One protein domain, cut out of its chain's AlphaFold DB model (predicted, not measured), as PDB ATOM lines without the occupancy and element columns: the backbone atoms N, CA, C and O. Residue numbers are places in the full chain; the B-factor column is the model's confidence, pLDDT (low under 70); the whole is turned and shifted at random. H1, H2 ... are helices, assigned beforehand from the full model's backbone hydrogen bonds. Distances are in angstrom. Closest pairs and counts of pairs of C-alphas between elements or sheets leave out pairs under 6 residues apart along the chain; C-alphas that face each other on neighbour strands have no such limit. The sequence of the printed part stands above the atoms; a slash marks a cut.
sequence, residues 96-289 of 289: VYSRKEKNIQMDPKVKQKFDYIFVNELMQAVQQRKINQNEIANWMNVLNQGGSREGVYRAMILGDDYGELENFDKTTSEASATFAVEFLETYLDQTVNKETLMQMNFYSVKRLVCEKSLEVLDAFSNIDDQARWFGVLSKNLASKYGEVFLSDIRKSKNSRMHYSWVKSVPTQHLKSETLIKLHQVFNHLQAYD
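AT A GLANCE: This is residues 96 to 289 of the 289 residues of an uncharacterized protein of Halobacteriovoraceae bacterium (UniProt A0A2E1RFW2). One long helix, H11, runs through the core, and H5, H7 and H8 pack round it in a four-helix bundle. H1 and H3 pack on H11 too, with H2 over these two, while the short helices sit further out: H4 on H7, H6 on H5, H9 and H10 on H8. The printed part has 194 residues with eleven named helices, H1 to H11 in chain order, and no named strand; its class is all helix. It is compact, with a radius of gyration of the C-alphas of 16.4 A, and its rounded outline spans 47 by 38 by 33 A.

HOW THE PARTS SIT: Begin at the hub, H11, residues 267 to 287, which touches five helices. H7, residues 202 to 219, touches it, opposite ways at a shallow tilt of 25 degrees; look at the closest C-alphas, Cys 210 and Leu 275, 5.9 A apart. H8, residues 223 to 240, touches H11 the same way at a shallow 22 degrees, closest at C-alphas Phe 230 and Thr 274, 7.5 A. H5, residues 174 to 188, touches H11 with residues 175 to 176 alone, closest at C-alphas Ser 176 and Leu 285, 5.4 A. H1, residues 108 to 127, touches H11 with residues 118 to 126 alone, closest at C-alphas Ala 125 and His 279, 5.4 A. H3, residues 149 to 157, touches residues 268 to 272 of H11; the closest C-alphas, Arg 149 and Gln 268, are 6.0 A apart. Further out, H2, residues 133 to 144, forms a helical hairpin with H3 at a steep 44 degrees, its residues 139 to 143 alone touching H3; the closest C-alphas are Trp 139 and Val 152, 6.9 A. H10, residues 255 to 264, touches H8, closest at C-alphas Gly 231 and Ser 255, 4.4 A. H4, residues 160 to 167, touches H7; H6, residues 194 to 199, touches H5; H9, residues 248 to 251, touches H8. Every O i to N i+4 pair is within hydrogen-bond range in H1, H2, H3, H5, H6, H7, H8, H10 and H11; H4 has 3 of 4, and H9 is too short for such a pair.

IN THESE COORDINATES: Find C-alpha 267 at (34.003, -33.895, 6.768); from there H11 runs 30.7 A to C-alpha 287 at (42.049, -58.887, -9.097). H1 starts at C-alpha 108, (25.053, -25.449, -6.296), and is 27.9 A long; H7 is 25.9 A, H8 25.6 A and H5 20.1 A.

THE WHOLE: The two C-alphas farthest apart are Asp 107 and Glu 195, 48.4 A. The printed part has no cut and no long link. Residues 96 to 107 hold no named element, and pLDDT is under 70 at residues 96 to 103 and 289.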
ATOM      1  N   VAL A  96      28.344 -37.531  18.184       59.34
ATOM      2  CA  VAL A  96      28.781 -37.416  16.784       59.34
ATOM      3  C   VAL A  96      27.886 -36.446  15.999       59.34
ATOM      4  O   VAL A  96      28.399 -35.614  15.251       59.34
ATOM      5  N   TYR A  97      26.570 -36.464  16.236       56.31
ATOM      6  CA  TYR A  97      25.601 -35.580  15.571       56.31
ATOM      7  C   TYR A  97      25.591 -34.152  16.134       56.31
ATOM      8  O   TYR A  97      25.112 -33.229  15.479       56.31
ATOM      9  N   SER A  98      26.133 -33.948  17.336       57.69
ATOM     10  CA  SER A  98      26.210 -32.626  17.974       57.69
ATOM     11  C   SER A  98      27.359 -31.753  17.447       57.69
ATOM     12  O   SER A  98      27.416 -30.547  17.720       57.69
ATOM     13  N   ARG A  99      28.288 -32.332  16.674       65.44
ATOM     14  CA  ARG A  99      29.454 -31.607  16.160       65.44
ATOM     15  C   ARG A  99      29.038 -30.665  15.044       65.44
ATOM     16  O   ARG A  99      28.437 -31.064  14.051       65.44
ATOM     17  N   LYS A 100      29.422 -29.395  15.178       60.09
ATOM     18  CA  LYS A 100      29.223 -28.396  14.125       60.09
ATOM     19  C   LYS A 100      30.032 -28.795  12.893       60.09
ATOM     20  O   LYS A 100      31.254 -28.643  12.878       60.09
ATOM     21  N   GLU A 101      29.351 -29.276  11.857       66.69
ATOM     22  CA  GLU A 101      29.974 -29.460  10.553       66.69
ATOM     23  C   GLU A 101      30.462 -28.108  10.015       66.69
ATOM     24  O   GLU A 101      29.812 -27.065  10.155       66.69
ATOM     25  N   LYS A 102      31.639 -28.120   9.385       67.56
ATOM     26  CA  LYS A 102      32.174 -26.938   8.717       67.56
ATOM     27  C   LYS A 102      31.293 -26.637   7.506       67.56
ATOM     28  O   LYS A 102      31.397 -27.304   6.478       67.56
ATOM     29  N   ASN A 103      30.437 -25.626   7.629       65.19
ATOM     30  CA  ASN A 103      29.590 -25.174   6.533       65.19
ATOM     31  C   ASN A 103      30.446 -24.413   5.510       65.19
ATOM     32  O   ASN A 103      30.692 -23.213   5.642       65.19
ATOM     33  N   ILE A 104      30.967 -25.137   4.522       74.25
ATOM     34  CA  ILE A 104      31.633 -24.546   3.364       74.25
ATOM     35  C   ILE A 104      30.557 -24.334   2.304       74.25
ATOM     36  O   ILE A 104      30.112 -25.291   1.672       74.25
ATOM     37  N   GLN A 105      30.128 -23.084   2.123       74.88
ATOM     38  CA  GLN A 105      29.194 -22.738   1.055       74.88
ATOM     39  C   GLN A 105      29.866 -22.989  -0.299       74.88
ATOM     40  O   GLN A 105      30.887 -22.384  -0.626       74.88
ATOM     41  N   MET A 106      29.296 -23.909  -1.073       79.00
ATOM     42  CA  MET A 106      29.734 -24.252  -2.420       79.00
ATOM     43  C   MET A 106      28.637 -23.866  -3.406       79.00
ATOM     44  O   MET A 106      27.452 -24.033  -3.110       79.00
ATOM     45  N   ASP A 107      29.029 -23.372  -4.581       87.50
ATOM     46  CA  ASP A 107      28.084 -23.109  -5.664       87.50
ATOM     47  C   ASP A 107      27.249 -24.375  -5.975       87.50
ATOM     48  O   ASP A 107      27.831 -25.458  -6.115       87.50
ATOM     49  N   PRO A 108      25.910 -24.281  -6.102       87.00
ATOM     50  CA  PRO A 108      25.053 -25.449  -6.296       87.00
ATOM     51  C   PRO A 108      25.400 -26.294  -7.526       87.00
ATOM     52  O   PRO A 108      25.328 -27.521  -7.457       87.00
ATOM     53  N   LYS A 109      25.818 -25.676  -8.641       89.31
ATOM     54  CA  LYS A 109      26.195 -26.417  -9.857       89.31
ATOM     55  C   LYS A 109      27.512 -27.156  -9.653       89.31
ATOM     56  O   LYS A 109      27.663 -28.298 -10.089       89.31
ATOM     57  N   VAL A 110      28.457 -26.525  -8.960       88.69
ATOM     58  CA  VAL A 110      29.729 -27.151  -8.579       88.69
ATOM     59  C   VAL A 110      29.491 -28.318  -7.616       88.69
ATOM     60  O   VAL A 110      30.026 -29.405  -7.844       88.69
ATOM     61  N   LYS A 111      28.633 -28.138  -6.605       88.81
ATOM     62  CA  LYS A 111      28.227 -29.202  -5.677       88.81
ATOM     63  C   LYS A 111      27.615 -30.383  -6.429       88.81
ATOM     64  O   LYS A 111      28.070 -31.507  -6.252       88.81
ATOM     65  N   GLN A 112      26.651 -30.128  -7.315       91.62
ATOM     66  CA  GLN A 112      25.992 -31.171  -8.105       91.62
ATOM     67  C   GLN A 112      26.992 -31.974  -8.946       91.62
ATOM     68  O   GLN A 112      26.900 -33.198  -9.014       91.62
ATOM     69  N   LYS A 113      27.978 -31.304  -9.557       92.94
ATOM     70  CA  LYS A 113      29.045 -31.973 -10.310       92.94
ATOM     71  C   LYS A 113      29.887 -32.888  -9.418       92.94
ATOM     72  O   LYS A 113      30.170 -34.017  -9.810       92.94
ATOM     73  N   PHE A 114      30.302 -32.417  -8.243       91.62
ATOM     74  CA  PHE A 114      31.091 -33.235  -7.319       91.62
ATOM     75  C   PHE A 114      30.295 -34.399  -6.741       91.62
ATOM     76  O   PHE A 114      30.841 -35.491  -6.624       91.62
ATOM     77  N   ASP A 115      29.018 -34.190  -6.435       94.69
ATOM     78  CA  ASP A 115      28.130 -35.245  -5.956       94.69
ATOM     79  C   ASP A 115      27.909 -36.317  -7.032       94.69
ATOM     80  O   ASP A 115      27.994 -37.502  -6.724       94.69
ATOM     81  N   TYR A 116      27.756 -35.927  -8.303       95.31
ATOM     82  CA  TYR A 116      27.686 -36.878  -9.417       95.31
ATOM     83  C   TYR A 116      28.961 -37.721  -9.530       95.31
ATOM     84  O   TYR A 116      28.889 -38.945  -9.631       95.31
ATOM     85  N   ILE A 117      30.133 -37.072  -9.494       93.88
ATOM     86  CA  ILE A 117      31.428 -37.766  -9.550       93.88
ATOM     87  C   ILE A 117      31.555 -38.732  -8.372       93.88
ATOM     88  O   ILE A 117      31.901 -39.890  -8.579       93.88
ATOM     89  N   PHE A 118      31.221 -38.274  -7.164       95.50
ATOM     90  CA  PHE A 118      31.225 -39.091  -5.957       95.50
ATOM     91  C   PHE A 118      30.339 -40.334  -6.103       95.50
ATOM     92  O   PHE A 118      30.834 -41.438  -5.901       95.50
ATOM     93  N   VAL A 119      29.064 -40.175  -6.473       96.69
ATOM     94  CA  VAL A 119      28.126 -41.300  -6.613       96.69
ATOM     95  C   VAL A 119      28.633 -42.287  -7.656       96.69
ATOM     96  O   VAL A 119      28.680 -43.486  -7.396       96.69
ATOM     97  N   ASN A 120      29.057 -41.793  -8.819       95.31
ATOM     98  CA  ASN A 120      29.549 -42.648  -9.890       95.31
ATOM     99  C   ASN A 120      30.808 -43.430  -9.474       95.31
ATOM    100  O   ASN A 120      30.861 -44.642  -9.672       95.31
ATOM    101  N   GLU A 121      31.807 -42.767  -8.883       95.06
ATOM    102  CA  GLU A 121      33.027 -43.436  -8.411       95.06
ATOM    103  C   GLU A 121      32.735 -44.432  -7.287       95.06
ATOM    104  O   GLU A 121      33.254 -45.549  -7.308       95.06
ATOM    105  N   LEU A 122      31.887 -44.053  -6.327       96.19
ATOM    106  CA  LEU A 122      31.525 -44.912  -5.208       96.19
ATOM    107  C   LEU A 122      30.815 -46.173  -5.694       96.19
ATOM    108  O   LEU A 122      31.225 -47.271  -5.333       96.19
ATOM    109  N   MET A 123      29.796 -46.038  -6.545       95.06
ATOM    110  CA  MET A 123      29.058 -47.184  -7.073       95.06
ATOM    111  C   MET A 123      29.973 -48.143  -7.839       95.06
ATOM    112  O   MET A 123      29.925 -49.351  -7.611       95.06
ATOM    113  N   GLN A 124      30.859 -47.612  -8.688       93.81
ATOM    114  CA  GLN A 124      31.847 -48.426  -9.400       93.81
ATOM    115  C   GLN A 124      32.783 -49.163  -8.430       93.81
ATOM    116  O   GLN A 124      33.050 -50.351  -8.609       93.81
ATOM    117  N   ALA A 125      33.254 -48.489  -7.378       94.62
ATOM    118  CA  ALA A 125      34.175 -49.067  -6.405       94.62
ATOM    119  C   ALA A 125      33.496 -50.095  -5.470       94.62
ATOM    120  O   ALA A 125      34.101 -51.104  -5.091       94.62
ATOM    121  N   VAL A 126      32.231 -49.879  -5.111       94.56
ATOM    122  CA  VAL A 126      31.454 -50.772  -4.242       94.56
ATOM    123  C   VAL A 126      31.026 -52.025  -5.005       94.56
ATOM    124  O   VAL A 126      31.368 -53.131  -4.574       94.56
ATOM    125  N   GLN A 127      30.352 -51.846  -6.145       89.44
ATOM    126  CA  GLN A 127      29.650 -52.915  -6.862       89.44
ATOM    127  C   GLN A 127      30.493 -53.606  -7.948       89.44
ATOM    128  O   GLN A 127      30.111 -54.671  -8.414       89.44
ATOM    129  N   GLN A 128      31.624 -53.021  -8.373       89.50
ATOM    130  CA  GLN A 128      32.505 -53.568  -9.425       89.50
ATOM    131  C   GLN A 128      31.796 -53.895 -10.756       89.50
ATOM    132  O   GLN A 128      32.252 -54.740 -11.525       89.50
ATOM    133  N   ARG A 129      30.688 -53.211 -11.057       88.88
ATOM    134  CA  ARG A 129      29.933 -53.379 -12.303       88.88
ATOM    135  C   ARG A 129      29.762 -52.061 -13.038       88.88
ATOM    136  O   ARG A 129      29.984 -50.977 -12.496       88.88
ATOM    137  N   LYS A 130      29.326 -52.155 -14.295       87.00
ATOM    138  CA  LYS A 130      28.889 -50.984 -15.052       87.00
ATOM    139  C   LYS A 130      27.624 -50.421 -14.405       87.00
ATOM    140  O   LYS A 130      26.657 -51.148 -14.182       87.00
ATOM    141  N   ILE A 131      27.650 -49.127 -14.121       88.88
ATOM    142  CA  ILE A 131      26.578 -48.437 -13.408       88.88
ATOM    143  C   ILE A 131      25.568 -47.852 -14.395       88.88
ATOM    144  O   ILE A 131      25.952 -47.284 -15.424       88.88
ATOM    145  N   ASN A 132      24.278 -47.987 -14.087       90.62
ATOM    146  CA  ASN A 132      23.202 -47.388 -14.866       90.62
ATOM    147  C   ASN A 132      22.984 -45.917 -14.459       90.62
ATOM    148  O   ASN A 132      22.973 -45.575 -13.278       90.62
ATOM    149  N   GLN A 133      22.750 -45.037 -15.438       91.50
ATOM    150  CA  GLN A 133      22.467 -43.616 -15.194       91.50
ATOM    151  C   GLN A 133      21.214 -43.399 -14.334       91.50
ATOM    152  O   GLN A 133      21.178 -42.456 -13.546       91.50
ATOM    153  N   ASN A 134      20.219 -44.288 -14.422       94.50
ATOM    154  CA  ASN A 134      19.025 -44.213 -13.575       94.50
ATOM    155  C   ASN A 134      19.361 -44.437 -12.092       94.50
ATOM    156  O   ASN A 134      18.809 -43.760 -11.230       94.50
ATOM    157  N   GLU A 135      20.297 -45.339 -11.787       92.81
ATOM    158  CA  GLU A 135      20.737 -45.576 -10.408       92.81
ATOM    159  C   GLU A 135      21.477 -44.355  -9.856       92.81
ATOM    160  O   GLU A 135      21.214 -43.923  -8.734       92.81
ATOM    161  N   ILE A 136      22.339 -43.735 -10.671       94.88
ATOM    162  CA  ILE A 136      23.020 -42.490 -10.298       94.88
ATOM    163  C   ILE A 136      21.992 -41.395  -9.998       94.88
ATOM    164  O   ILE A 136      22.107 -40.711  -8.984       94.88
ATOM    165  N   ALA A 137      20.965 -41.241 -10.840       95.38
ATOM    166  CA  ALA A 137      19.915 -40.245 -10.634       95.38
ATOM    167  C   ALA A 137      19.172 -40.446  -9.299       95.38
ATOM    168  O   ALA A 137      18.903 -39.468  -8.599       95.38
ATOM    169  N   ASN A 138      18.909 -41.694  -8.902       95.12
ATOM    170  CA  ASN A 138      18.275 -42.006  -7.618       95.12
ATOM    171  C   ASN A 138      19.135 -41.552  -6.431       95.12
ATOM    172  O   ASN A 138      18.641 -40.857  -5.542       95.12
ATOM    173  N   TRP A 139      20.433 -41.857  -6.440       96.38
ATOM    174  CA  TRP A 139      21.344 -41.419  -5.375       96.38
ATOM    175  C   TRP A 139      21.573 -39.906  -5.373       96.38
ATOM    176  O   TRP A 139      21.664 -39.291  -4.311       96.38
ATOM    177  N   MET A 140      21.587 -39.277  -6.548       96.38
ATOM    178  CA  MET A 140      21.620 -37.818  -6.654       96.38
ATOM    179  C   MET A 140      20.377 -37.175  -6.033       96.38
ATOM    180  O   MET A 140      20.499 -36.148  -5.368       96.38
ATOM    181  N   ASN A 141      19.196 -37.780  -6.183       95.75
ATOM    182  CA  ASN A 141      17.981 -37.302  -5.522       95.75
ATOM    183  C   ASN A 141      18.096 -37.381  -3.994       95.75
ATOM    184  O   ASN A 141      17.729 -36.420  -3.323       95.75
ATOM    185  N   VAL A 142      18.673 -38.459  -3.453       95.56
ATOM    186  CA  VAL A 142      18.939 -38.591  -2.008       95.56
ATOM    187  C   VAL A 142      19.859 -37.469  -1.512       95.56
ATOM    188  O   VAL A 142      19.539 -36.794  -0.534       95.56
ATOM    189  N   LEU A 143      20.967 -37.200  -2.213       94.56
ATOM    190  CA  LEU A 143      21.890 -36.113  -1.853       94.56
ATOM    191  C   LEU A 143      21.243 -34.724  -1.971       94.56
ATOM    192  O   LEU A 143      21.518 -33.838  -1.160       94.56
ATOM    193  N   ASN A 144      20.368 -34.517  -2.958       92.12
ATOM    194  CA  ASN A 144      19.640 -33.258  -3.135       92.12
ATOM    195  C   ASN A 144      18.581 -33.027  -2.048       92.12
ATOM    196  O   ASN A 144      18.295 -31.881  -1.717       92.12
ATOM    197  N   GLN A 145      18.030 -34.099  -1.476       92.81
ATOM    198  CA  GLN A 145      17.073 -34.052  -0.364       92.81
ATOM    199  C   GLN A 145      17.746 -33.905   1.012       92.81
ATOM    200  O   GLN A 145      17.060 -33.892   2.029       92.81
ATOM    201  N   GLY A 146      19.075 -33.767   1.058       89.81
ATOM    202  CA  GLY A 146      19.830 -33.580   2.300       89.81
ATOM    203  C   GLY A 146      20.448 -34.858   2.871       89.81
ATOM    204  O   GLY A 146      20.970 -34.825   3.982       89.81
ATOM    205  N   GLY A 147      20.436 -35.968   2.127       92.75
ATOM    206  CA  GLY A 147      21.195 -37.164   2.489       92.75
ATOM    207  C   GLY A 147      22.705 -36.898   2.525       92.75
ATOM    208  O   GLY A 147      23.236 -36.112   1.736       92.75
ATOM    209  N   SER A 148      23.412 -37.563   3.438       93.94
ATOM    210  CA  SER A 148      24.872 -37.472   3.544       93.94
ATOM    211  C   SER A 148      25.567 -38.461   2.603       93.94
ATOM    212  O   SER A 148      24.995 -39.475   2.200       93.94
ATOM    213  N   ARG A 149      26.835 -38.195   2.267       95.69
ATOM    214  CA  ARG A 149      27.640 -39.114   1.441       95.69
ATOM    215  C   ARG A 149      27.868 -40.453   2.127       95.69
ATOM    216  O   ARG A 149      27.821 -41.493   1.482       95.69
ATOM    217  N   GLU A 150      28.078 -40.419   3.435       95.69
ATOM    218  CA  GLU A 150      28.146 -41.618   4.262       95.69
ATOM    219  C   GLU A 150      26.821 -42.390   4.272       95.69
ATOM    220  O   GLU A 150      26.825 -43.608   4.126       95.69
ATOM    221  N   GLY A 151      25.683 -41.695   4.376       95.56
ATOM    222  CA  GLY A 151      24.361 -42.321   4.322       95.56
ATOM    223  C   GLY A 151      24.106 -43.013   2.984       95.56
ATOM    224  O   GLY A 151      23.620 -44.139   2.961       95.56
ATOM    225  N   VAL A 152      24.511 -42.382   1.876       96.69
ATOM    226  CA  VAL A 152      24.491 -43.002   0.541       96.69
ATOM    227  C   VAL A 152      25.354 -44.266   0.508       96.69
ATOM    228  O   VAL A 152      24.894 -45.297   0.030       96.69
ATOM    229  N   TYR A 153      26.574 -44.216   1.050       97.62
ATOM    230  CA  TYR A 153      27.441 -45.393   1.129       97.62
ATOM    231  C   TYR A 153      26.809 -46.536   1.925       97.62
ATOM    232  O   TYR A 153      26.694 -47.645   1.408       97.62
ATOM    233  N   ARG A 154      26.356 -46.261   3.152       97.25
ATOM    234  CA  ARG A 154      25.738 -47.259   4.035       97.25
ATOM    235  C   ARG A 154      24.503 -47.883   3.406       97.25
ATOM    236  O   ARG A 154      24.356 -49.098   3.438       97.25
ATOM    237  N   ALA A 155      23.662 -47.081   2.759       95.56
ATOM    238  CA  ALA A 155      22.506 -47.591   2.037       95.56
ATOM    239  C   ALA A 155      22.897 -48.536   0.883       95.56
ATOM    240  O   ALA A 155      22.176 -49.493   0.624       95.56
ATOM    241  N   MET A 156      24.042 -48.319   0.219       94.69
ATOM    242  CA  MET A 156      24.543 -49.244  -0.807       94.69
ATOM    243  C   MET A 156      25.049 -50.562  -0.212       94.69
ATOM    244  O   MET A 156      24.700 -51.616  -0.727       94.69
ATOM    245  N   ILE A 157      25.872 -50.523   0.842       95.81
ATOM    246  CA  ILE A 157      26.495 -51.738   1.413       95.81
ATOM    247  C   ILE A 157      25.563 -52.567   2.307       95.81
ATOM    248  O   ILE A 157      25.885 -53.707   2.636       95.81
ATOM    249  N   LEU A 158      24.442 -51.983   2.736       94.69
ATOM    250  CA  LEU A 158      23.381 -52.662   3.485       94.69
ATOM    251  C   LEU A 158      22.214 -53.102   2.591       94.69
ATOM    252  O   LEU A 158      21.308 -53.770   3.077       94.69
ATOM    253  N   GLY A 159      22.205 -52.694   1.320       93.69
ATOM    254  CA  GLY A 159      21.158 -53.057   0.371       93.69
ATOM    255  C   GLY A 159      21.312 -54.479  -0.168       93.69
ATOM    256  O   GLY A 159      22.403 -55.057  -0.135       93.69
ATOM    257  N   ASP A 160      20.219 -55.002  -0.723       93.62
ATOM    258  CA  ASP A 160      20.125 -56.377  -1.232       93.62
ATOM    259  C   ASP A 160      21.214 -56.693  -2.269       93.62
ATOM    260  O   ASP A 160      21.906 -57.698  -2.128       93.62
ATOM    261  N   ASP A 161      21.465 -55.786  -3.224       92.00
ATOM    262  CA  ASP A 161      22.533 -55.914  -4.229       92.00
ATOM    263  C   ASP A 161      23.908 -56.227  -3.608       92.00
ATOM    264  O   ASP A 161      24.684 -57.006  -4.160       92.00
ATOM    265  N   TYR A 162      24.254 -55.595  -2.481       94.75
ATOM    266  CA  TYR A 162      25.532 -55.852  -1.811       94.75
ATOM    267  C   TYR A 162      25.469 -57.115  -0.953       94.75
ATOM    268  O   TYR A 162      26.448 -57.857  -0.898       94.75
ATOM    269  N   GLY A 163      24.320 -57.396  -0.333       94.38
ATOM    270  CA  GLY A 163      24.079 -58.653   0.372       94.38
ATOM    271  C   GLY A 163      24.253 -59.874  -0.536       94.38
ATOM    272  O   GLY A 163      24.851 -60.868  -0.128       94.38
ATOM    273  N   GLU A 164      23.827 -59.793  -1.798       94.38
ATOM    274  CA  GLU A 164      24.083 -60.832  -2.802       94.38
ATOM    275  C   GLU A 164      25.585 -61.040  -3.058       94.38
ATOM    276  O   GLU A 164      26.037 -62.180  -3.168       94.38
ATOM    277  N   LEU A 165      26.382 -59.965  -3.086       94.25
ATOM    278  CA  LEU A 165      27.842 -60.049  -3.231       94.25
ATOM    279  C   LEU A 165      28.517 -60.685  -2.005       94.25
ATOM    280  O   LEU A 165      29.493 -61.420  -2.157       94.25
ATOM    281  N   GLU A 166      28.002 -60.430  -0.801       93.88
ATOM    282  CA  GLU A 166      28.496 -61.057   0.432       93.88
ATOM    283  C   GLU A 166      28.144 -62.548   0.522       93.88
ATOM    284  O   GLU A 166      28.908 -63.328   1.087       93.88
ATOM    285  N   ASN A 167      27.019 -62.951  -0.070       92.56
ATOM    286  CA  ASN A 167      26.594 -64.349  -0.140       92.56
ATOM    287  C   ASN A 167      27.238 -65.121  -1.302       92.56
ATOM    288  O   ASN A 167      27.174 -66.350  -1.336       92.56
ATOM    289  N   PHE A 168      27.836 -64.421  -2.267       90.31
ATOM    290  CA  PHE A 168      28.555 -65.046  -3.369       90.31
ATOM    291  C   PHE A 168      29.832 -65.735  -2.860       90.31
ATOM    292  O   PHE A 168      30.530 -65.205  -1.996       90.31
ATOM    293  N   ASP A 169      30.171 -66.905  -3.405       87.38
ATOM    294  CA  ASP A 169      31.359 -67.662  -2.986       87.38
ATOM    295  C   ASP A 169      32.640 -67.045  -3.572       87.38
ATOM    296  O   ASP A 169      33.195 -67.487  -4.578       87.38
ATOM    297  N   LYS A 170      33.061 -65.932  -2.970       90.75
ATOM    298  CA  LYS A 170      34.293 -65.218  -3.296       90.75
ATOM    299  C   LYS A 170      35.064 -64.947  -2.019       90.75
ATOM    300  O   LYS A 170      34.857 -63.932  -1.349       90.75
ATOM    301  N   THR A 171      35.950 -65.875  -1.692       94.12
ATOM    302  CA  THR A 171      36.870 -65.752  -0.566       94.12
ATOM    303  C   THR A 171      37.851 -64.600  -0.770       94.12
ATOM    304  O   THR A 171      38.124 -64.156  -1.890       94.12
ATOM    305  N   THR A 172      38.351 -64.075   0.343       96.56
ATOM    306  CA  THR A 172      39.310 -62.970   0.338       96.56
ATOM    307  C   THR A 172      40.690 -63.460  -0.092       96.56
ATOM    308  O   THR A 172      41.214 -64.420   0.471       96.56
ATOM    309  N   SER A 173      41.290 -62.769  -1.062       97.12
ATOM    310  CA  SER A 173      42.646 -63.044  -1.548       97.12
ATOM    311  C   SER A 173      43.711 -62.859  -0.452       97.12
ATOM    312  O   SER A 173      43.500 -62.088   0.490       97.12
ATOM    313  N   GLU A 174      44.868 -63.522  -0.550       97.12
ATOM    314  CA  GLU A 174      45.938 -63.375   0.450       97.12
ATOM    315  C   GLU A 174      46.452 -61.931   0.485       97.12
ATOM    316  O   GLU A 174      46.677 -61.366   1.562       97.12
ATOM    317  N   ALA A 175      46.573 -61.301  -0.687       97.50
ATOM    318  CA  ALA A 175      46.959 -59.902  -0.803       97.50
ATOM    319  C   ALA A 175      45.947 -58.967  -0.111       97.50
ATOM    320  O   ALA A 175      46.339 -58.057   0.625       97.50
ATOM    321  N   SER A 176      44.645 -59.219  -0.292       97.81
ATOM    322  CA  SER A 176      43.574 -58.440   0.343       97.81
ATOM    323  C   SER A 176      43.525 -58.653   1.857       97.81
ATOM    324  O   SER A 176      43.365 -57.686   2.602       97.81
ATOM    325  N   ALA A 177      43.699 -59.892   2.325       97.94
ATOM    326  CA  ALA A 177      43.732 -60.216   3.748       97.94
ATOM    327  C   ALA A 177      44.957 -59.598   4.438       97.94
ATOM    328  O   ALA A 177      44.826 -58.998   5.502       97.94
ATOM    329  N   THR A 178      46.133 -59.671   3.809       98.06
ATOM    330  CA  THR A 178      47.367 -59.047   4.314       98.06
ATOM    331  C   THR A 178      47.212 -57.533   4.415       98.06
ATOM    332  O   THR A 178      47.506 -56.950   5.456       98.06
ATOM    333  N   PHE A 179      46.674 -56.895   3.371       98.38
ATOM    334  CA  PHE A 179      46.366 -55.468   3.407       98.38
ATOM    335  C   PHE A 179      45.385 -55.115   4.530       98.38
ATOM    336  O   PHE A 179      45.599 -54.129   5.234       98.38
ATOM    337  N   ALA A 180      44.327 -55.909   4.717       98.38
ATOM    338  CA  ALA A 180      43.344 -55.676   5.765       98.38
ATOM    339  C   ALA A 180      43.967 -55.765   7.168       98.38
ATOM    340  O   ALA A 180      43.712 -54.876   7.976       98.38
ATOM    341  N   VAL A 181      44.815 -56.766   7.438       97.81
ATOM    342  CA  VAL A 181      45.557 -56.880   8.710       97.81
ATOM    343  C   VAL A 181      46.448 -55.659   8.925       97.81
ATOM    344  O   VAL A 181      46.293 -54.969   9.930       97.81
ATOM    345  N   GLU A 182      47.311 -55.328   7.957       97.69
ATOM    346  CA  GLU A 182      48.200 -54.162   8.061       97.69
ATOM    347  C   GLU A 182      47.413 -52.870   8.315       97.69
ATOM    348  O   GLU A 182      47.838 -52.010   9.090       97.69
ATOM    349  N   PHE A 183      46.265 -52.718   7.651       98.31
ATOM    350  CA  PHE A 183      45.415 -51.549   7.794       98.31
ATOM    351  C   PHE A 183      44.772 -51.471   9.184       98.31
ATOM    352  O   PHE A 183      44.837 -50.416   9.818       98.31
ATOM    353  N   LEU A 184      44.156 -52.564   9.644       96.75
ATOM    354  CA  LEU A 184      43.476 -52.644  10.939       96.75
ATOM    355  C   LEU A 184      44.456 -52.383  12.086       96.75
ATOM    356  O   LEU A 184      44.168 -51.569  12.959       96.75
ATOM    357  N   GLU A 185      45.647 -52.973  12.030       95.44
ATOM    358  CA  GLU A 185      46.680 -52.770  13.046       95.44
ATOM    359  C   GLU A 185      47.226 -51.338  13.018       95.44
ATOM    360  O   GLU A 185      47.328 -50.687  14.053       95.44
ATOM    361  N   THR A 186      47.534 -50.805  11.832       95.56
ATOM    362  CA  THR A 186      48.205 -49.499  11.725       95.56
ATOM    363  C   THR A 186      47.268 -48.325  11.992       95.56
ATOM    364  O   THR A 186      47.669 -47.350  12.622       95.56
ATOM    365  N   TYR A 187      46.048 -48.356  11.447       97.06
ATOM    366  CA  TYR A 187      45.170 -47.180  11.411       97.06
ATOM    367  C   TYR A 187      43.987 -47.263  12.361       97.06
ATOM    368  O   TYR A 187      43.349 -46.231  12.582       97.06
ATOM    369  N   LEU A 188      43.682 -48.455  12.872       94.38
ATOM    370  CA  LEU A 188      42.530 -48.701  13.734       94.38
ATOM    371  C   LEU A 188      42.929 -49.312  15.086       94.38
ATOM    372  O   LEU A 188      42.052 -49.462  15.931       94.38
ATOM    373  N   ASP A 189      44.217 -49.622  15.296       93.69
ATOM    374  CA  ASP A 189      44.753 -50.280  16.499       93.69
ATOM    375  C   ASP A 189      44.003 -51.585  16.837       93.69
ATOM    376  O   ASP A 189      43.621 -51.860  17.972       93.69
ATOM    377  N   GLN A 190      43.716 -52.378  15.798       92.56
ATOM    378  CA  GLN A 190      42.966 -53.629  15.892       92.56
ATOM    379  C   GLN A 190      43.789 -54.800  15.365       92.56
ATOM    380  O   GLN A 190      44.102 -54.871  14.179       92.56
ATOM    381  N   THR A 191      44.072 -55.763  16.239       93.50
ATOM    382  CA  THR A 191      44.709 -57.025  15.853       93.50
ATOM    383  C   THR A 191      43.659 -58.019  15.373       93.50
ATOM    384  O   THR A 191      42.706 -58.328  16.091       93.50
ATOM    385  N   VAL A 192      43.851 -58.556  14.169       94.12
ATOM    386  CA  VAL A 192      42.972 -59.570  13.577       94.12
ATOM    387  C   VAL A 192      43.815 -60.678  12.957       94.12
ATOM    388  O   VAL A 192      44.874 -60.435  12.387       94.12
ATOM    389  N   ASN A 193      43.343 -61.916  13.070       95.75
ATOM    390  CA  ASN A 193      44.003 -63.070  12.476       95.75
ATOM    391  C   ASN A 193      43.789 -63.101  10.942       95.75
ATOM    392  O   ASN A 193      42.651 -63.043  10.468       95.75
ATOM    393  N   LYS A 194      44.880 -63.227  10.170       96.94
ATOM    394  CA  LYS A 194      44.845 -63.242   8.696       96.94
ATOM    395  C   LYS A 194      44.026 -64.412   8.149       96.94
ATOM    396  O   LYS A 194      43.231 -64.217   7.232       96.94
ATOM    397  N   GLU A 195      44.183 -65.607   8.717       96.94
ATOM    398  CA  GLU A 195      43.475 -66.815   8.277       96.94
ATOM    399  C   GLU A 195      41.954 -66.662   8.423       96.94
ATOM    400  O   GLU A 195      41.206 -67.118   7.561       96.94
ATOM    401  N   THR A 196      41.493 -65.947   9.453       95.94
ATOM    402  CA  THR A 196      40.070 -65.615   9.630       95.94
ATOM    403  C   THR A 196      39.569 -64.729   8.493       95.94
ATOM    404  O   THR A 196      38.515 -65.001   7.928       95.94
ATOM    405  N   LEU A 197      40.333 -63.705   8.100       96.75
ATOM    406  CA  LEU A 197      39.953 -62.828   6.988       96.75
ATOM    407  C   LEU A 197      39.946 -63.565   5.644       96.75
ATOM    408  O   LEU A 197      39.059 -63.326   4.831       96.75
ATOM    409  N   MET A 198      40.881 -64.491   5.418       96.31
ATOM    410  CA  MET A 198      40.911 -65.314   4.199       96.31
ATOM    411  C   MET A 198      39.697 -66.247   4.081       96.31
ATOM    412  O   MET A 198      39.243 -66.534   2.975       96.31
ATOM    413  N   GLN A 199      39.149 -66.701   5.211       95.69
ATOM    414  CA  GLN A 199      37.925 -67.511   5.251       95.69
ATOM    415  C   GLN A 199      36.649 -66.682   5.051       95.69
ATOM    416  O   GLN A 199      35.595 -67.241   4.754       95.69
ATOM    417  N   MET A 200      36.722 -65.361   5.214       96.19
ATOM    418  CA  MET A 200      35.591 -64.467   4.991       96.19
ATOM    419  C   MET A 200      35.418 -64.142   3.506       96.19
ATOM    420  O   MET A 200      36.378 -64.081   2.730       96.19
ATOM    421  N   ASN A 201      34.174 -63.843   3.130       96.75
ATOM    422  CA  ASN A 201      33.862 -63.268   1.830       96.75
ATOM    423  C   ASN A 201      34.591 -61.919   1.644       96.75
ATOM    424  O   ASN A 201      34.619 -61.070   2.541       96.75
ATOM    425  N   PHE A 202      35.143 -61.711   0.449       97.00
ATOM    426  CA  PHE A 202      35.892 -60.514   0.070       97.00
ATOM    427  C   PHE A 202      35.114 -59.205   0.297       97.00
ATOM    428  O   PHE A 202      35.655 -58.223   0.815       97.00
ATOM    429  N   TYR A 203      33.832 -59.167  -0.068       97.06
ATOM    430  CA  TYR A 203      32.971 -57.999   0.116       97.06
ATOM    431  C   TYR A 203      32.689 -57.722   1.595       97.06
ATOM    432  O   TYR A 203      32.602 -56.549   1.973       97.06
ATOM    433  N   SER A 204      32.641 -58.756   2.436       97.25
ATOM    434  CA  SER A 204      32.511 -58.598   3.886       97.25
ATOM    435  C   SER A 204      33.768 -58.024   4.531       97.25
ATOM    436  O   SER A 204      33.656 -57.104   5.342       97.25
ATOM    437  N   VAL A 205      34.966 -58.473   4.136       97.81
ATOM    438  CA  VAL A 205      36.231 -57.875   4.612       97.81
ATOM    439  C   VAL A 205      36.341 -56.416   4.166       97.81
ATOM    440  O   VAL A 205      36.644 -55.534   4.972       97.81
ATOM    441  N   LYS A 206      36.010 -56.134   2.900       96.44
ATOM    442  CA  LYS A 206      35.984 -54.773   2.349       96.44
ATOM    443  C   LYS A 206      35.030 -53.860   3.130       96.44
ATOM    444  O   LYS A 206      35.417 -52.753   3.502       96.44
ATOM    445  N   ARG A 207      33.806 -54.327   3.413       97.44
ATOM    446  CA  ARG A 207      32.810 -53.588   4.208       97.44
ATOM    447  C   ARG A 207      33.307 -53.337   5.629       97.44
ATOM    448  O   ARG A 207      33.222 -52.208   6.097       97.44
ATOM    449  N   LEU A 208      33.844 -54.367   6.286       97.06
ATOM    450  CA  LEU A 208      34.371 -54.287   7.648       97.06
ATOM    451  C   LEU A 208      35.419 -53.176   7.777       97.06
ATOM    452  O   LEU A 208      35.287 -52.301   8.630       97.06
ATOM    453  N   VAL A 209      36.432 -53.180   6.910       98.19
ATOM    454  CA  VAL A 209      37.523 -52.197   6.959       98.19
ATOM    455  C   VAL A 209      37.017 -50.777   6.686       98.19
ATOM    456  O   VAL A 209      37.411 -49.830   7.375       98.19
ATOM    457  N   CYS A 210      36.115 -50.611   5.720       98.12
ATOM    458  CA  CYS A 210      35.524 -49.314   5.408       98.12
ATOM    459  C   CYS A 210      34.658 -48.766   6.554       98.12
ATOM    460  O   CYS A 210      34.852 -47.616   6.945       98.12
ATOM    461  N   GLU A 211      33.761 -49.569   7.136       97.50
ATOM    462  CA  GLU A 211      32.932 -49.136   8.272       97.50
ATOM    463  C   GLU A 211      33.796 -48.792   9.490       97.50
ATOM    464  O   GLU A 211      33.619 -47.724  10.076       97.50
ATOM    465  N   LYS A 212      34.809 -49.612   9.809       96.25
ATOM    466  CA  LYS A 212      35.748 -49.316  10.903       96.25
ATOM    467  C   LYS A 212      36.550 -48.035  10.685       96.25
ATOM    468  O   LYS A 212      36.825 -47.308  11.636       96.25
ATOM    469  N   SER A 213      36.860 -47.707   9.434       97.44
ATOM    470  CA  SER A 213      37.508 -46.438   9.092       97.44
ATOM    471  C   SER A 213      36.607 -45.230   9.361       97.44
ATOM    472  O   SER A 213      37.085 -44.205   9.844       97.44
ATOM    473  N   LEU A 214      35.307 -45.332   9.063       96.62
ATOM    474  CA  LEU A 214      34.340 -44.269   9.365       96.62
ATOM    475  C   LEU A 214      34.180 -44.079  10.872       96.62
ATOM    476  O   LEU A 214      34.229 -42.955  11.361       96.62
ATOM    477  N   GLU A 215      34.069 -45.193  11.585       94.25
ATOM    478  CA  GLU A 215      34.040 -45.289  13.041       94.25
ATOM    479  C   GLU A 215      35.231 -44.551  13.691       94.25
ATOM    480  O   GLU A 215      35.030 -43.693  14.551       94.25
ATOM    481  N   VAL A 216      36.463 -44.797  13.228       94.94
ATOM    482  CA  VAL A 216      37.663 -44.098  13.730       94.94
ATOM    483  C   VAL A 216      37.669 -42.614  13.363       94.94
ATOM    484  O   VAL A 216      37.997 -41.771  14.201       94.94
ATOM    485  N   LEU A 217      37.268 -42.259  12.137       95.25
ATOM    486  CA  LEU A 217      37.129 -40.854  11.739       95.25
ATOM    487  C   LEU A 217      36.144 -40.105  12.645       95.25
ATOM    488  O   LEU A 217      36.408 -38.960  13.026       95.25
ATOM    489  N   ASP A 218      35.044 -40.751  13.023       92.88
ATOM    490  CA  ASP A 218      34.063 -40.205  13.954       92.88
ATOM    491  C   ASP A 218      34.555 -40.178  15.394       92.88
ATOM    492  O   ASP A 218      34.209 -39.258  16.130       92.88
ATOM    493  N   ALA A 219      35.408 -41.102  15.815       92.38
ATOM    494  CA  ALA A 219      35.946 -41.105  17.169       92.38
ATOM    495  C   ALA A 219      36.940 -39.949  17.434       92.38
ATOM    496  O   ALA A 219      37.070 -39.498  18.574       92.38
ATOM    497  N   PHE A 220      37.584 -39.388  16.403       92.31
ATOM    498  CA  PHE A 220      38.440 -38.207  16.569       92.31
ATOM    499  C   PHE A 220      37.657 -36.964  17.009       92.31
ATOM    500  O   PHE A 220      36.697 -36.545  16.363       92.31
ATOM    501  N   SER A 221      38.128 -36.305  18.069       87.62
ATOM    502  CA  SER A 221      37.473 -35.124  18.652       87.62
ATOM    503  C   SER A 221      37.575 -33.866  17.786       87.62
ATOM    504  O   SER A 221      36.768 -32.944  17.929       87.62
ATOM    505  N   ASN A 222      38.562 -33.799  16.890       89.69
ATOM    506  CA  ASN A 222      38.852 -32.609  16.106       89.69
ATOM    507  C   ASN A 222      39.282 -32.941  14.667       89.69
ATOM    508  O   ASN A 222      39.798 -34.013  14.356       89.69
ATOM    509  N   ILE A 223      39.088 -31.963  13.780       91.19
ATOM    510  CA  ILE A 223      39.428 -32.071  12.354       91.19
ATOM    511  C   ILE A 223      40.943 -32.103  12.094       91.19
ATOM    512  O   ILE A 223      41.362 -32.428  10.989       91.19
ATOM    513  N   ASP A 224      41.779 -31.708  13.061       93.81
ATOM    514  CA  ASP A 224      43.234 -31.813  12.918       93.81
ATOM    515  C   ASP A 224      43.659 -33.274  12.874       93.81
ATOM    516  O   ASP A 224      44.284 -33.690  11.904       93.81
ATOM    517  N   ASP A 225      43.228 -34.059  13.856       96.19
ATOM    518  CA  ASP A 225      43.581 -35.471  13.950       96.19
ATOM    519  C   ASP A 225      42.993 -36.269  12.785       96.19
ATOM    520  O   ASP A 225      43.715 -37.026  12.141       96.19
ATOM    521  N   GLN A 226      41.744 -35.998  12.392       96.44
ATOM    522  CA  GLN A 226      41.163 -36.574  11.169       96.44
ATOM    523  C   GLN A 226      42.020 -36.278   9.926       96.44
ATOM    524  O   GLN A 226      42.289 -37.167   9.113       96.44
ATOM    525  N   ALA A 227      42.482 -35.031   9.773       96.31
ATOM    526  CA  ALA A 227      43.330 -34.634   8.655       96.31
ATOM    527  C   ALA A 227      44.714 -35.289   8.714       96.31
ATOM    528  O   ALA A 227      45.273 -35.624   7.667       96.31
ATOM    529  N   ARG A 228      45.277 -35.475   9.914       97.12
ATOM    530  CA  ARG A 228      46.566 -36.149  10.091       97.12
ATOM    531  C   ARG A 228      46.467 -37.627   9.761       97.12
ATOM    532  O   ARG A 228      47.247 -38.111   8.943       97.12
ATOM    533  N   TRP A 229      45.467 -38.300  10.327       98.19
ATOM    534  CA  TRP A 229      45.161 -39.702  10.071       98.19
ATOM    535  C   TRP A 229      45.006 -39.960   8.570       98.19
ATOM    536  O   TRP A 229      45.746 -40.754   7.988       98.19
ATOM    537  N   PHE A 230      44.145 -39.185   7.905       98.25
ATOM    538  CA  PHE A 230      43.936 -39.324   6.466       98.25
ATOM    539  C   PHE A 230      45.169 -38.939   5.646       98.25
ATOM    540  O   PHE A 230      45.426 -39.538   4.600       98.25
ATOM    541  N   GLY A 231      45.941 -37.946   6.094       97.25
ATOM    542  CA  GLY A 231      47.174 -37.520   5.440       97.25
ATOM    543  C   GLY A 231      48.221 -38.631   5.389       97.25
ATOM    544  O   GLY A 231      48.813 -38.872   4.332       97.25
ATOM    545  N   VAL A 232      48.408 -39.338   6.508       97.06
ATOM    546  CA  VAL A 232      49.302 -40.500   6.608       97.06
ATOM    547  C   VAL A 232      48.770 -41.665   5.789       97.06
ATOM    548  O   VAL A 232      49.492 -42.171   4.926       97.06
ATOM    549  N   LEU A 233      47.498 -42.031   5.985       98.12
ATOM    550  CA  LEU A 233      46.851 -43.098   5.226       98.12
ATOM    551  C   LEU A 233      47.008 -42.876   3.717       98.12
ATOM    552  O   LEU A 233      47.504 -43.733   2.991       98.12
ATOM    553  N   SER A 234      46.649 -41.686   3.243       97.88
ATOM    554  CA  SER A 234      46.677 -41.349   1.822       97.88
ATOM    555  C   SER A 234      48.081 -41.370   1.228       97.88
ATOM    556  O   SER A 234      48.244 -41.844   0.106       97.88
ATOM    557  N   LYS A 235      49.096 -40.887   1.959       95.88
ATOM    558  CA  LYS A 235      50.503 -41.000   1.541       95.88
ATOM    559  C   LYS A 235      50.899 -42.466   1.379       95.88
ATOM    560  O   LYS A 235      51.549 -42.807   0.390       95.88
ATOM    561  N   ASN A 236      50.535 -43.309   2.341       96.88
ATOM    562  CA  ASN A 236      50.937 -44.710   2.365       96.88
ATOM    563  C   ASN A 236      50.252 -45.502   1.247       96.88
ATOM    564  O   ASN A 236      50.940 -46.190   0.492       96.88
ATOM    565  N   LEU A 237      48.943 -45.305   1.046       98.12
ATOM    566  CA  LEU A 237      48.219 -45.891  -0.083       98.12
ATOM    567  C   LEU A 237      48.791 -45.420  -1.424       98.12
ATOM    568  O   LEU A 237      49.072 -46.242  -2.281       98.12
ATOM    569  N   ALA A 238      49.041 -44.119  -1.606       96.94
ATOM    570  CA  ALA A 238      49.629 -43.593  -2.844       96.94
ATOM    571  C   ALA A 238      51.057 -44.099  -3.100       96.94
ATOM    572  O   ALA A 238      51.527 -44.140  -4.238       96.94
ATOM    573  N   SER A 239      51.781 -44.445  -2.035       95.25
ATOM    574  CA  SER A 239      53.140 -44.969  -2.135       95.25
ATOM    575  C   SER A 239      53.167 -46.428  -2.573       95.25
ATOM    576  O   SER A 239      54.032 -46.755  -3.383       95.25
ATOM    577  N   LYS A 240      52.235 -47.249  -2.061       96.19
ATOM    578  CA  LYS A 240      52.117 -48.686  -2.356       96.19
ATOM    579  C   LYS A 240      51.278 -48.994  -3.607       96.19
ATOM    580  O   LYS A 240      51.643 -49.896  -4.339       96.19
ATOM    581  N   TYR A 241      50.207 -48.235  -3.842       97.19
ATOM    582  CA  TYR A 241      49.142 -48.525  -4.818       97.19
ATOM    583  C   TYR A 241      48.835 -47.322  -5.726       97.19
ATOM    584  O   TYR A 241      47.683 -47.021  -6.045       97.19
ATOM    585  N   GLY A 242      49.854 -46.534  -6.077       94.94
ATOM    586  CA  GLY A 242      49.675 -45.271  -6.806       94.94
ATOM    587  C   GLY A 242      49.031 -45.442  -8.189       94.94
ATOM    588  O   GLY A 242      48.330 -44.548  -8.661       94.94
ATOM    589  N   GLU A 243      49.244 -46.587  -8.827       95.12
ATOM    590  CA  GLU A 243      48.680 -46.989 -10.118       95.12
ATOM    591  C   GLU A 243      47.167 -47.233 -10.083       95.12
ATOM    592  O   GLU A 243      46.508 -47.083 -11.110       95.12
ATOM    593  N   VAL A 244      46.608 -47.545  -8.910       95.50
ATOM    594  CA  VAL A 244      45.166 -47.759  -8.716       95.50
ATOM    595  C   VAL A 244      44.390 -46.447  -8.832       95.50
ATOM    596  O   VAL A 244      43.237 -46.410  -9.265       95.50
ATOM    597  N   PHE A 245      45.018 -45.343  -8.442       95.69
ATOM    598  CA  PHE A 245      44.366 -44.047  -8.407       95.69
ATOM    599  C   PHE A 245      44.431 -43.355  -9.762       95.69
ATOM    600  O   PHE A 245      45.448 -43.397 -10.441       95.69
ATOM    601  N   LEU A 246      43.368 -42.647 -10.151       89.56
ATOM    602  CA  LEU A 246      43.348 -41.902 -11.416       89.56
ATOM    603  C   LEU A 246      43.833 -40.457 -11.259       89.56
ATOM    604  O   LEU A 246      44.615 -39.984 -12.082       89.56
ATOM    605  N   SER A 247      43.404 -39.765 -10.199       91.38
ATOM    606  CA  SER A 247      43.687 -38.339 -10.014       91.38
ATOM    607  C   SER A 247      45.074 -38.077  -9.423       91.38
ATOM    608  O   SER A 247      45.541 -38.799  -8.540       91.38
ATOM    609  N   ASP A 248      45.705 -36.981  -9.848       90.31
ATOM    610  CA  ASP A 248      47.031 -36.576  -9.359       90.31
ATOM    611  C   ASP A 248      47.049 -36.332  -7.846       90.31
ATOM    612  O   ASP A 248      48.034 -36.630  -7.170       90.31
ATOM    613  N   ILE A 249      45.931 -35.841  -7.296       89.88
ATOM    614  CA  ILE A 249      45.771 -35.664  -5.851       89.88
ATOM    615  C   ILE A 249      45.875 -37.022  -5.157       89.88
ATOM    616  O   ILE A 249      46.686 -37.173  -4.247       89.88
ATOM    617  N   ARG A 250      45.120 -38.035  -5.600       94.94
ATOM    618  CA  ARG A 250      45.138 -39.375  -4.991       94.94
ATOM    619  C   ARG A 250      46.492 -40.070  -5.139       94.94
ATOM    620  O   ARG A 250      46.925 -40.716  -4.193       94.94
ATOM    621  N   LYS A 251      47.180 -39.872  -6.268       95.50
ATOM    622  CA  LYS A 251      48.536 -40.392  -6.546       95.50
ATOM    623  C   LYS A 251      49.646 -39.724  -5.739       95.50
ATOM    624  O   LYS A 251      50.779 -40.205  -5.706       95.50
ATOM    625  N   SER A 252      49.367 -38.579  -5.132       92.62
ATOM    626  CA  SER A 252      50.388 -37.810  -4.439       92.62
ATOM    627  C   SER A 252      50.878 -38.534  -3.188       92.62
ATOM    628  O   SER A 252      50.111 -38.834  -2.277       92.62
ATOM    629  N   LYS A 253      52.194 -38.729  -3.087       93.81
ATOM    630  CA  LYS A 253      52.862 -39.314  -1.908       93.81
ATOM    631  C   LYS A 253      53.131 -38.283  -0.798       93.81
ATOM    632  O   LYS A 253      53.978 -38.489   0.064       93.81
ATOM    633  N   ASN A 254      52.461 -37.132  -0.851       88.75
ATOM    634  CA  ASN A 254      52.687 -35.991   0.030       88.75
ATOM    635  C   ASN A 254      51.599 -35.920   1.109       88.75
ATOM    636  O   ASN A 254      50.482 -35.475   0.834       88.75
ATOM    637  N   SER A 255      51.932 -36.324   2.338       93.31
ATOM    638  CA  SER A 255      50.966 -36.350   3.448       93.31
ATOM    639  C   SER A 255      50.409 -34.959   3.769       93.31
ATOM    640  O   SER A 255      49.214 -34.810   4.017       93.31
ATOM    641  N   ARG A 256      51.243 -33.913   3.670       90.12
ATOM    642  CA  ARG A 256      50.854 -32.525   3.949       90.12
ATOM    643  C   ARG A 256      49.845 -31.995   2.947       90.12
ATOM    644  O   ARG A 256      48.956 -31.238   3.319       90.12
ATOM    645  N   MET A 257      49.961 -32.395   1.687       92.50
ATOM    646  CA  MET A 257      48.977 -32.036   0.671       92.50
ATOM    647  C   MET A 257      47.606 -32.640   0.993       92.50
ATOM    648  O   MET A 257      46.613 -31.920   0.953       92.50
ATOM    649  N   HIS A 258      47.559 -33.924   1.365       95.50
ATOM    650  CA  HIS A 258      46.317 -34.595   1.772       95.50
ATOM    651  C   HIS A 258      45.719 -33.973   3.032       95.50
ATOM    652  O   HIS A 258      44.530 -33.676   3.060       95.50
ATOM    653  N   TYR A 259      46.541 -33.688   4.038       94.94
ATOM    654  CA  TYR A 259      46.120 -32.967   5.238       94.94
ATOM    655  C   TYR A 259      45.523 -31.595   4.910       94.94
ATOM    656  O   TYR A 259      44.409 -31.289   5.327       94.94
ATOM    657  N   SER A 260      46.220 -30.779   4.113       91.94
ATOM    658  CA  SER A 260      45.725 -29.459   3.710       91.94
ATOM    659  C   SER A 260      44.419 -29.564   2.925       91.94
ATOM    660  O   SER A 260      43.519 -28.748   3.126       91.94
ATOM    661  N   TRP A 261      44.292 -30.586   2.074       93.94
ATOM    662  CA  TRP A 261      43.052 -30.879   1.366       93.94
ATOM    663  C   TRP A 261      41.910 -31.173   2.345       93.94
ATOM    664  O   TRP A 261      40.876 -30.515   2.249       93.94
ATOM    665  N   VAL A 262      42.110 -32.038   3.347       94.62
ATOM    666  CA  VAL A 262      41.083 -32.329   4.367       94.62
ATOM    667  C   VAL A 262      40.631 -31.059   5.086       94.62
ATOM    668  O   VAL A 262      39.435 -30.819   5.219       94.62
ATOM    669  N   LYS A 263      41.560 -30.185   5.492       91.50
ATOM    670  CA  LYS A 263      41.213 -28.924   6.176       91.50
ATOM    671  C   LYS A 263      40.402 -27.964   5.289       91.50
ATOM    672  O   LYS A 263      39.755 -27.045   5.811       91.50
ATOM    673  N   SER A 264      40.438 -28.155   3.968       89.81
ATOM    674  CA  SER A 264      39.747 -27.329   2.971       89.81
ATOM    675  C   SER A 264      38.372 -27.851   2.550       89.81
ATOM    676  O   SER A 264      37.641 -27.117   1.891       89.81
ATOM    677  N   VAL A 265      37.992 -29.072   2.941       88.81
ATOM    678  CA  VAL A 265      36.728 -29.705   2.529       88.81
ATOM    679  C   VAL A 265      35.829 -30.038   3.728       88.81
ATOM    680  O   VAL A 265      36.315 -30.120   4.857       88.81
ATOM    681  N   PRO A 266      34.511 -30.222   3.526       90.25
ATOM    682  CA  PRO A 266      33.627 -30.731   4.574       90.25
ATOM    683  C   PRO A 266      33.992 -32.165   4.987       90.25
ATOM    684  O   PRO A 266      34.445 -32.951   4.156       90.25
ATOM    685  N   THR A 267      33.700 -32.552   6.230       91.81
ATOM    686  CA  THR A 267      34.003 -33.895   6.768       91.81
ATOM    687  C   THR A 267      33.409 -35.025   5.922       91.81
ATOM    688  O   THR A 267      34.059 -36.041   5.689       91.81
ATOM    689  N   GLN A 268      32.219 -34.823   5.352       92.62
ATOM    690  CA  GLN A 268      31.600 -35.786   4.435       92.62
ATOM    691  C   GLN A 268      32.459 -36.080   3.190       92.62
ATOM    692  O   GLN A 268      32.424 -37.191   2.670       92.62
ATOM    693  N   HIS A 269      33.260 -35.113   2.720       93.62
ATOM    694  CA  HIS A 269      34.184 -35.325   1.599       93.62
ATOM    695  C   HIS A 269      35.371 -36.199   2.009       93.62
ATOM    696  O   HIS A 269      35.752 -37.096   1.259       93.62
ATOM    697  N   LEU A 270      35.914 -35.970   3.208       95.94
ATOM    698  CA  LEU A 270      36.967 -36.802   3.787       95.94
ATOM    699  C   LEU A 270      36.511 -38.262   3.917       95.94
ATOM    700  O   LEU A 270      37.212 -39.168   3.462       95.94
ATOM    701  N   LYS A 271      35.323 -38.485   4.491       96.75
ATOM    702  CA  LYS A 271      34.740 -39.825   4.628       96.75
ATOM    703  C   LYS A 271      34.566 -40.493   3.267       96.75
ATOM    704  O   LYS A 271      35.083 -41.585   3.058       96.75
ATOM    705  N   SER A 272      33.939 -39.804   2.307       96.31
ATOM    706  CA  SER A 272      33.747 -40.352   0.957       96.31
ATOM    707  C   SER A 272      35.057 -40.713   0.258       96.31
ATOM    708  O   SER A 272      35.147 -41.749  -0.391       96.31
ATOM    709  N   GLU A 273      36.086 -39.882   0.409       97.62
ATOM    710  CA  GLU A 273      37.381 -40.116  -0.223       97.62
ATOM    711  C   GLU A 273      38.122 -41.292   0.425       97.62
ATOM    712  O   GLU A 273      38.762 -42.076  -0.273       97.62
ATOM    713  N   THR A 274      37.995 -41.453   1.745       98.25
ATOM    714  CA  THR A 274      38.520 -42.616   2.475       98.25
ATOM    715  C   THR A 274      37.889 -43.902   1.944       98.25
ATOM    716  O   THR A 274      38.607 -44.814   1.540       98.25
ATOM    717  N   LEU A 275      36.556 -43.936   1.845       98.31
ATOM    718  CA  LEU A 275      35.810 -45.082   1.324       98.31
ATOM    719  C   LEU A 275      36.224 -45.438  -0.107       98.31
ATOM    720  O   LEU A 275      36.566 -46.585  -0.382       98.31
ATOM    721  N   ILE A 276      36.250 -44.456  -1.015       97.62
ATOM    722  CA  ILE A 276      36.612 -44.690  -2.420       97.62
ATOM    723  C   ILE A 276      38.026 -45.269  -2.526       97.62
ATOM    724  O   ILE A 276      38.217 -46.261  -3.227       97.62
ATOM    725  N   LYS A 277      39.006 -44.703  -1.807       97.94
ATOM    726  CA  LYS A 277      40.387 -45.204  -1.844       97.94
ATOM    727  C   LYS A 277      40.495 -46.640  -1.350       97.94
ATOM    728  O   LYS A 277      41.154 -47.445  -2.004       97.94
ATOM    729  N   LEU A 278      39.852 -46.963  -0.229       98.50
ATOM    730  CA  LEU A 278      39.893 -48.311   0.335       98.50
ATOM    731  C   LEU A 278      39.245 -49.321  -0.607       98.50
ATOM    732  O   LEU A 278      39.865 -50.331  -0.933       98.50
ATOM    733  N   HIS A 279      38.054 -49.016  -1.123       98.19
ATOM    734  CA  HIS A 279      37.394 -49.876  -2.101       98.19
ATOM    735  C   HIS A 279      38.255 -50.090  -3.352       98.19
ATOM    736  O   HIS A 279      38.380 -51.219  -3.815       98.19
ATOM    737  N   GLN A 280      38.874 -49.037  -3.890       97.44
ATOM    738  CA  GLN A 280      39.744 -49.145  -5.061       97.44
ATOM    739  C   GLN A 280      40.959 -50.048  -4.806       97.44
ATOM    740  O   GLN A 280      41.261 -50.899  -5.641       97.44
ATOM    741  N   VAL A 281      41.614 -49.909  -3.649       98.12
ATOM    742  CA  VAL A 281      42.755 -50.756  -3.264       98.12
ATOM    743  C   VAL A 281      42.323 -52.212  -3.092       98.12
ATOM    744  O   VAL A 281      42.942 -53.088  -3.687       98.12
ATOM    745  N   PHE A 282      41.228 -52.488  -2.379       98.06
ATOM    746  CA  PHE A 282      40.698 -53.852  -2.252       98.06
ATOM    747  C   PHE A 282      40.358 -54.472  -3.606       98.06
ATOM    748  O   PHE A 282      40.705 -55.618  -3.872       98.06
ATOM    749  N   ASN A 283      39.691 -53.718  -4.481       96.94
ATOM    750  CA  ASN A 283      39.329 -54.206  -5.808       96.94
ATOM    751  C   ASN A 283      40.571 -54.537  -6.646       96.94
ATOM    752  O   ASN A 283      40.549 -55.514  -7.386       96.94
ATOM    753  N   HIS A 284      41.635 -53.738  -6.523       96.50
ATOM    754  CA  HIS A 284      42.917 -54.021  -7.154       96.50
ATOM    755  C   HIS A 284      43.530 -55.306  -6.583       96.50
ATOM    756  O   HIS A 284      43.749 -56.252  -7.327       96.50
ATOM    757  N   LEU A 285      43.720 -55.395  -5.267       96.62
ATOM    758  CA  LEU A 285      44.370 -56.543  -4.619       96.62
ATOM    759  C   LEU A 285      43.640 -57.874  -4.832       96.62
ATOM    760  O   LEU A 285      44.271 -58.924  -4.876       96.62
ATOM    761  N   GLN A 286      42.319 -57.840  -4.989       94.75
ATOM    762  CA  GLN A 286      41.524 -59.030  -5.278       94.75
ATOM    763  C   GLN A 286      41.602 -59.477  -6.744       94.75
ATOM    764  O   GLN A 286      41.264 -60.619  -7.039       94.75
ATOM    765  N   ALA A 287      41.975 -58.587  -7.667       89.69
ATOM    766  CA  ALA A 287      42.049 -58.887  -9.097       89.69
ATOM    767  C   ALA A 287      43.413 -59.444  -9.543       89.69
ATOM    768  O   ALA A 287      43.513 -59.936 -10.665       89.69
ATOM    769  N   TYR A 288      44.447 -59.328  -8.703       73.50
ATOM    770  CA  TYR A 288      45.834 -59.712  -9.009       73.50
ATOM    771  C   TYR A 288      46.342 -60.918  -8.198       73.50
ATOM    772  O   TYR A 288      47.550 -61.149  -8.169       73.50
ATOM    773  N   ASP A 289      45.431 -61.672  -7.580       53.62
ATOM    774  CA  ASP A 289      45.677 -62.988  -6.962       53.62
ATOM    775  C   ASP A 289      45.050 -64.080  -7.846       53.62
ATOM    776  O   ASP A 289      45.684 -65.140  -8.040       53.62
TER     777      ASP A 289